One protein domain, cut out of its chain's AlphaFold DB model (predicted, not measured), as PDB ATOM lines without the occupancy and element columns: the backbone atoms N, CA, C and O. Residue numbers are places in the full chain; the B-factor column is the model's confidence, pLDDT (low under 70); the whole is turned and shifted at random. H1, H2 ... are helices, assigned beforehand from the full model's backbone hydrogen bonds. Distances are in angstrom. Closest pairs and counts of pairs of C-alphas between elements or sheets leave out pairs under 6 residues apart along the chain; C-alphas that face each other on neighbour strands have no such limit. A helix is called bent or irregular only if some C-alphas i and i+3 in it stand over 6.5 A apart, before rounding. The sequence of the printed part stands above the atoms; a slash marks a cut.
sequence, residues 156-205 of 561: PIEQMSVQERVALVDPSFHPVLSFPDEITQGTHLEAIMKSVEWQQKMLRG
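This is residues 156 to 205 of the 561 residues of the protein "MLL1/MLL complex subunit KIAA1267" of Apis cerana (UniProt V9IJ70). The longest helix, H3, and the helix before it, H2, make an L with a tight link at its corner, and the short helix H1 packs on H2. Residues 167 to 184, a long loop from H1 to H2, lie toward the other end of the long axis from H3; the C-alphas of Leu 177 in the loop and Gly 205, the last residue of H3, are the two farthest apart, at 36.9 A. The printed part has 50 residues with three named helices, in the order H1, H2, H3, and no named strand. The class is all helix, though only 24 of the 50 residues are in named elements. The whole is only just compact, close to loose, with a radius of gyration of the C-alphas of 11.4 A, and its outline is elongated, spanning 36 by 21 by 15 A.

H3 is residues 196 to 205, 14.2 A from first to last C-alpha, and ends with C-alpha 205 at (47.276, 14.447, 41.852). H2 is residues 185 to 193, 12.2 A long, and begins with C-alpha 185 at (41.235, -2.728, 56.208). H1 is residues 162 to 166, 6.3 A long, and begins with C-alpha 162 at (31.704, -3.488, 47.042).

H3 and H2 are close but not clearly touching, with 2 pairs of C-alphas within 8 A; the closest C-alphas are those of Met 193 and Gln 199, 6.7 A apart. Their lines stand at 80 degrees, about perpendicular, and their centres are 14.9 A apart. H2 touches H1 with 4 pairs of C-alphas within 8 A, the closest being those of Val 166 and Ala 191, 5.5 A apart. The centres of H1 and H2 are 10.0 A apart. H1 and H3 are apart. In H1, H2 and H3 every O i to N i+4 pair is within hydrogen-bond range, and no helix is bent or irregular.

The C-alphas of Leu 177 and Gly 205, the two farthest apart, are separated by 36.9 A, and those of Pro 156 and Gly 205, first and last printed, by 23.2 A. The link from H2 to H3 is tight, with 2 residues, while the link from H1 to H2 is long, with 18 residues whose C-alphas lie 7 to 16 A from the mean of all C-alphas. The printed part has no cut. The mean pLDDT of the printed part of this model is 84.5; residue 205 alone is under 70.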
ATOM      1  N   PRO A 156      32.950  -3.981  33.945       73.56
ATOM      2  CA  PRO A 156      33.700  -2.855  34.490       73.56
ATOM      3  C   PRO A 156      33.604  -2.763  36.020       73.56
ATOM      4  O   PRO A 156      32.514  -2.742  36.588       73.56
ATOM      5  N   ILE A 157      34.751  -2.594  36.685       73.88
ATOM      6  CA  ILE A 157      34.885  -2.497  38.156       73.88
ATOM      7  C   ILE A 157      33.971  -1.410  38.770       73.88
ATOM      8  O   ILE A 157      33.551  -1.518  39.921       73.88
ATOM      9  N   GLU A 158      33.619  -0.375  37.999       77.06
ATOM     10  CA  GLU A 158      32.685   0.695  38.388       77.06
ATOM     11  C   GLU A 158      31.217   0.238  38.519       77.06
ATOM     12  O   GLU A 158      30.435   0.899  39.202       77.06
ATOM     13  N   GLN A 159      30.834  -0.869  37.873       82.31
ATOM     14  CA  GLN A 159      29.479  -1.439  37.896       82.31
ATOM     15  C   GLN A 159      29.327  -2.558  38.941       82.31
ATOM     16  O   GLN A 159      28.209  -2.846  39.364       82.31
ATOM     17  N   MET A 160      30.441  -3.142  39.393       82.00
ATOM     18  CA  MET A 160      30.483  -4.185  40.424       82.00
ATOM     19  C   MET A 160      30.186  -3.621  41.825       82.00
ATOM     20  O   MET A 160      30.584  -2.498  42.161       82.00
ATOM     21  N   SER A 161      29.528  -4.413  42.675       86.38
ATOM     22  CA  SER A 161      29.298  -4.085  44.091       86.38
ATOM     23  C   SER A 161      30.603  -4.023  44.901       86.38
ATOM     24  O   SER A 161      31.674  -4.416  44.439       86.38
ATOM     25  N   VAL A 162      30.534  -3.518  46.140       84.75
ATOM     26  CA  VAL A 162      31.704  -3.488  47.042       84.75
ATOM     27  C   VAL A 162      32.206  -4.910  47.304       84.75
ATOM     28  O   VAL A 162      33.403  -5.161  47.212       84.75
ATOM     29  N   GLN A 163      31.281  -5.832  47.558       88.06
ATOM     30  CA  GLN A 163      31.536  -7.237  47.843       88.06
ATOM     31  C   GLN A 163      32.211  -7.936  46.658       88.06
ATOM     32  O   GLN A 163      33.245  -8.576  46.825       88.06
ATOM     33  N   GLU A 164      31.680  -7.763  45.445       87.00
ATOM     34  CA  GLU A 164      32.277  -8.350  44.239       87.00
ATOM     35  C   GLU A 164      33.662  -7.762  43.936       87.00
ATOM     36  O   GLU A 164      34.528  -8.488  43.461       87.00
ATOM     37  N   ARG A 165      33.918  -6.478  44.240       86.12
ATOM     38  CA  ARG A 165      35.270  -5.904  44.115       86.12
ATOM     39  C   ARG A 165      36.258  -6.477  45.129       86.12
ATOM     40  O   ARG A 165      37.415  -6.660  44.771       86.12
ATOM     41  N   VAL A 166      35.831  -6.757  46.361       88.00
ATOM     42  CA  VAL A 166      36.691  -7.389  47.381       88.00
ATOM     43  C   VAL A 166      37.012  -8.838  46.997       88.00
ATOM     44  O   VAL A 166      38.168  -9.234  47.101       88.00
ATOM     45  N   ALA A 167      36.059  -9.571  46.414       88.69
ATOM     46  CA  ALA A 167      36.271 -10.918  45.866       88.69
ATOM     47  C   ALA A 167      37.252 -10.985  44.665       88.69
ATOM     48  O   ALA A 167      37.671 -12.067  44.266       88.69
ATOM     49  N   LEU A 168      37.632  -9.842  44.067       84.31
ATOM     50  CA  LEU A 168      38.719  -9.748  43.072       84.31
ATOM     51  C   LEU A 168      40.097  -9.454  43.693       84.31
ATOM     52  O   LEU A 168      41.090  -9.335  42.970       84.31
ATOM     53  N   VAL A 169      40.156  -9.251  45.008       86.56
ATOM     54  CA  VAL A 169      41.380  -8.936  45.754       86.56
ATOM     55  C   VAL A 169      41.736 -10.073  46.698       86.56
ATOM     56  O   VAL A 169      42.882 -10.508  46.699       86.56
ATOM     57  N   ASP A 170      40.752 -10.572  47.439       88.38
ATOM     58  CA  ASP A 170      40.885 -11.716  48.332       88.38
ATOM     59  C   ASP A 170      40.119 -12.923  47.756       88.38
ATOM     60  O   ASP A 170      38.885 -12.909  47.759       88.38
ATOM     61  N   PRO A 171      40.816 -13.973  47.274       84.75
ATOM     62  CA  PRO A 171      40.190 -15.209  46.798       84.75
ATOM     63  C   PRO A 171      39.381 -15.962  47.866       84.75
ATOM     64  O   PRO A 171      38.568 -16.819  47.519       84.75
ATOM     65  N   SER A 172      39.603 -15.661  49.148       87.94
ATOM     66  CA  SER A 172      38.887 -16.240  50.293       87.94
ATOM     67  C   SER A 172      37.517 -15.586  50.508       87.94
ATOM     68  O   SER A 172      36.633 -16.185  51.122       87.94
ATOM     69  N   PHE A 173      37.324 -14.359  50.009       90.75
ATOM     70  CA  PHE A 173      36.115 -13.577  50.239       90.75
ATOM     71  C   PHE A 173      35.023 -13.909  49.214       90.75
ATOM     72  O   PHE A 173      35.104 -13.542  48.039       90.75
ATOM     73  N   HIS A 174      33.942 -14.551  49.662       91.19
ATOM     74  CA  HIS A 174      32.800 -14.861  48.804       91.19
ATOM     75  C   HIS A 174      31.693 -13.799  48.955       91.19
ATOM     76  O   HIS A 174      31.127 -13.668  50.044       91.19
ATOM     77  N   PRO A 175      31.271 -13.102  47.878       90.31
ATOM     78  CA  PRO A 175      30.523 -11.839  47.964       90.31
ATOM     79  C   PRO A 175      29.110 -11.928  48.565       90.31
ATOM     80  O   PRO A 175      28.506 -10.894  48.849       90.31
ATOM     81  N   VAL A 176      28.582 -13.139  48.766       91.75
ATOM     82  CA  VAL A 176      27.308 -13.387  49.468       91.75
ATOM     83  C   VAL A 176      27.504 -14.073  50.826       91.75
ATOM     84  O   VAL A 176      26.675 -13.889  51.714       91.75
ATOM     85  N   LEU A 177      28.569 -14.869  50.996       92.19
ATOM     86  CA  LEU A 177      28.726 -15.779  52.144       92.19
ATOM     87  C   LEU A 177      29.642 -15.215  53.232       92.19
ATOM     88  O   LEU A 177      29.365 -15.435  54.407       92.19
ATOM     89  N   SER A 178      30.672 -14.464  52.852       92.12
ATOM     90  CA  SER A 178      31.515 -13.742  53.798       92.12
ATOM     91  C   SER A 178      30.758 -12.557  54.408       92.12
ATOM     92  O   SER A 178      29.891 -11.939  53.775       92.12
ATOM     93  N   PHE A 179      31.072 -12.233  55.657       89.50
ATOM     94  CA  PHE A 179      30.538 -11.068  56.355       89.50
ATOM     95  C   PHE A 179      31.340  -9.810  55.967       89.50
ATOM     96  O   PHE A 179      32.548  -9.890  55.755       89.50
ATOM     97  N   PRO A 180      30.721  -8.614  55.911       85.44
ATOM     98  CA  PRO A 180      31.462  -7.365  55.703       85.44
ATOM     99  C   PRO A 180      32.538  -7.110  56.771       85.44
ATOM    100  O   PRO A 180      33.531  -6.446  56.490       85.44
ATOM    101  N   ASP A 181      32.336  -7.650  57.973       86.56
ATOM    102  CA  ASP A 181      33.217  -7.507  59.134       86.56
ATOM    103  C   ASP A 181      34.464  -8.419  59.074       86.56
ATOM    104  O   ASP A 181      35.405  -8.218  59.835       86.56
ATOM    105  N   GLU A 182      34.504  -9.386  58.146       87.50
ATOM    106  CA  GLU A 182      35.676 -10.242  57.872       87.50
ATOM    107  C   GLU A 182      36.706  -9.549  56.955       87.50
ATOM    108  O   GLU A 182      37.831 -10.022  56.796       87.50
ATOM    109  N   ILE A 183      36.345  -8.417  56.337       89.19
ATOM    110  CA  ILE A 183      37.189  -7.728  55.354       89.19
ATOM    111  C   ILE A 183      38.270  -6.913  56.075       89.19
ATOM    112  O   ILE A 183      37.977  -5.893  56.703       89.19
ATOM    113  N   THR A 184      39.541  -7.297  55.921       89.62
ATOM    114  CA  THR A 184      40.647  -6.507  56.488       89.62
ATOM    115  C   THR A 184      40.694  -5.097  55.885       89.62
ATOM    116  O   THR A 184      40.398  -4.883  54.702       89.62
ATOM    117  N   GLN A 185      41.124  -4.111  56.679       86.69
ATOM    118  CA  GLN A 185      41.235  -2.728  56.208       86.69
ATOM    119  C   GLN A 185      42.210  -2.593  55.022       86.69
ATOM    120  O   GLN A 185      41.963  -1.778  54.133       86.69
ATOM    121  N   GLY A 186      43.262  -3.420  54.968       90.38
ATOM    122  CA  GLY A 186      44.180  -3.501  53.827       90.38
ATOM    123  C   GLY A 186      43.467  -3.958  52.554       90.38
ATOM    124  O   GLY A 186      43.454  -3.224  51.566       90.38
ATOM    125  N   THR A 187      42.779  -5.104  52.609       89.19
ATOM    126  CA  THR A 187      41.998  -5.663  51.489       89.19
ATOM    127  C   THR A 187      40.960  -4.664  50.963       89.19
ATOM    128  O   THR A 187      40.823  -4.465  49.754       89.19
ATOM    129  N   HIS A 188      40.245  -3.982  51.866       86.19
ATOM    130  CA  HIS A 188      39.249  -2.973  51.497       86.19
ATOM    131  C   HIS A 188      39.876  -1.744  50.813       86.19
ATOM    132  O   HIS A 188      39.336  -1.248  49.818       86.19
ATOM    133  N   LEU A 189      41.021  -1.259  51.305       88.19
ATOM    134  CA  LEU A 189      41.751  -0.156  50.673       88.19
ATOM    135  C   LEU A 189      42.315  -0.560  49.306       88.19
ATOM    136  O   LEU A 189      42.184   0.210  48.355       88.19
ATOM    137  N   GLU A 190      42.852  -1.770  49.157       87.50
ATOM    138  CA  GLU A 190      43.343  -2.271  47.869       87.50
ATOM    139  C   GLU A 190      42.207  -2.415  46.836       87.50
ATOM    140  O   GLU A 190      42.353  -1.994  45.684       87.50
ATOM    141  N   ALA A 191      41.031  -2.902  47.250       85.69
ATOM    142  CA  ALA A 191      39.833  -2.960  46.404       85.69
ATOM    143  C   ALA A 191      39.334  -1.565  45.966       85.69
ATOM    144  O   ALA A 191      38.765  -1.418  44.881       85.69
ATOM    145  N   ILE A 192      39.579  -0.520  46.768       83.75
ATOM    146  CA  ILE A 192      39.370   0.881  46.366       83.75
ATOM    147  C   ILE A 192      40.482   1.347  45.414       83.75
ATOM    148  O   ILE A 192      40.183   1.995  44.408       83.75
ATOM    149  N   MET A 193      41.745   1.007  45.677       84.25
ATOM    150  CA  MET A 193      42.896   1.418  44.861       84.25
ATOM    151  C   MET A 193      42.881   0.819  43.449       84.25
ATOM    152  O   MET A 193      43.289   1.493  42.500       84.25
ATOM    153  N   LYS A 194      42.343  -0.395  43.289       80.19
ATOM    154  CA  LYS A 194      42.084  -1.047  41.992       80.19
ATOM    155  C   LYS A 194      40.913  -0.428  41.208       80.19
ATOM    156  O   LYS A 194      40.702  -0.792  40.054       80.19
ATOM    157  N   SER A 195      40.159   0.519  41.778       79.38
ATOM    158  CA  SER A 195      39.106   1.226  41.037       79.38
ATOM    159  C   SER A 195      39.683   2.249  40.050       79.38
ATOM    160  O   SER A 195      40.571   3.039  40.383       79.38
ATOM    161  N   VAL A 196      39.116   2.293  38.841       77.38
ATOM    162  CA  VAL A 196      39.506   3.239  37.777       77.38
ATOM    163  C   VAL A 196      39.370   4.694  38.246       77.38
ATOM    164  O   VAL A 196      40.230   5.527  37.956       77.38
ATOM    165  N   GLU A 197      38.344   5.000  39.047       78.56
ATOM    166  CA  GLU A 197      38.191   6.299  39.707       78.56
ATOM    167  C   GLU A 197      39.399   6.671  40.586       78.56
ATOM    168  O   GLU A 197      39.809   7.832  40.574       78.56
ATOM    169  N   TRP A 198      39.961   5.738  41.363       80.00
ATOM    170  CA  TRP A 198      41.123   6.014  42.218       80.00
ATOM    171  C   TRP A 198      42.406   6.166  41.402       80.00
ATOM    172  O   TRP A 198      43.118   7.160  41.561       80.00
ATOM    173  N   GLN A 199      42.649   5.256  40.459       82.94
ATOM    174  CA  GLN A 199      43.784   5.324  39.534       82.94
ATOM    175  C   GLN A 199      43.811   6.671  38.785       82.94
ATOM    176  O   GLN A 199      44.829   7.367  38.770       82.94
ATOM    177  N   GLN A 200      42.663   7.121  38.264       82.81
ATOM    178  CA  GLN A 200      42.543   8.437  37.631       82.81
ATOM    179  C   GLN A 200      42.714   9.619  38.599       82.81
ATOM    180  O   GLN A 200      43.113  10.697  38.151       82.81
ATOM    181  N   LYS A 201      42.396   9.479  39.892       83.69
ATOM    182  CA  LYS A 201      42.641  10.533  40.896       83.69
ATOM    183  C   LYS A 201      44.134  10.654  41.198       83.69
ATOM    184  O   LYS A 201      44.635  11.776  41.175       83.69
ATOM    185  N   MET A 202      44.836   9.533  41.375       76.62
ATOM    186  CA  MET A 202      46.289   9.500  41.596       76.62
ATOM    187  C   MET A 202      47.051  10.142  40.428       76.62
ATOM    188  O   MET A 202      47.789  11.105  40.636       76.62
ATOM    189  N   LEU A 203      46.773   9.727  39.183       78.06
ATOM    190  CA  LEU A 203      47.398  10.315  37.983       78.06
ATOM    191  C   LEU A 203      47.154  11.833  37.842       78.06
ATOM    192  O   LEU A 203      47.975  12.543  37.267       78.06
ATOM    193  N   ARG A 204      46.041  12.358  38.375       75.00
ATOM    194  CA  ARG A 204      45.718  13.801  38.372       75.00
ATOM    195  C   ARG A 204      46.257  14.558  39.595       75.00
ATOM    196  O   ARG A 204      46.232  15.791  39.583       75.00
ATOM    197  N   GLY A 205      46.700  13.859  40.641       61.94
ATOM    198  CA  GLY A 205      47.276  14.447  41.852       61.94
ATOM    199  C   GLY A 205      48.690  14.971  41.613       61.94
ATOM    200  O   GLY A 205      48.972  16.137  41.890       61.94
TER     201      GLY A 205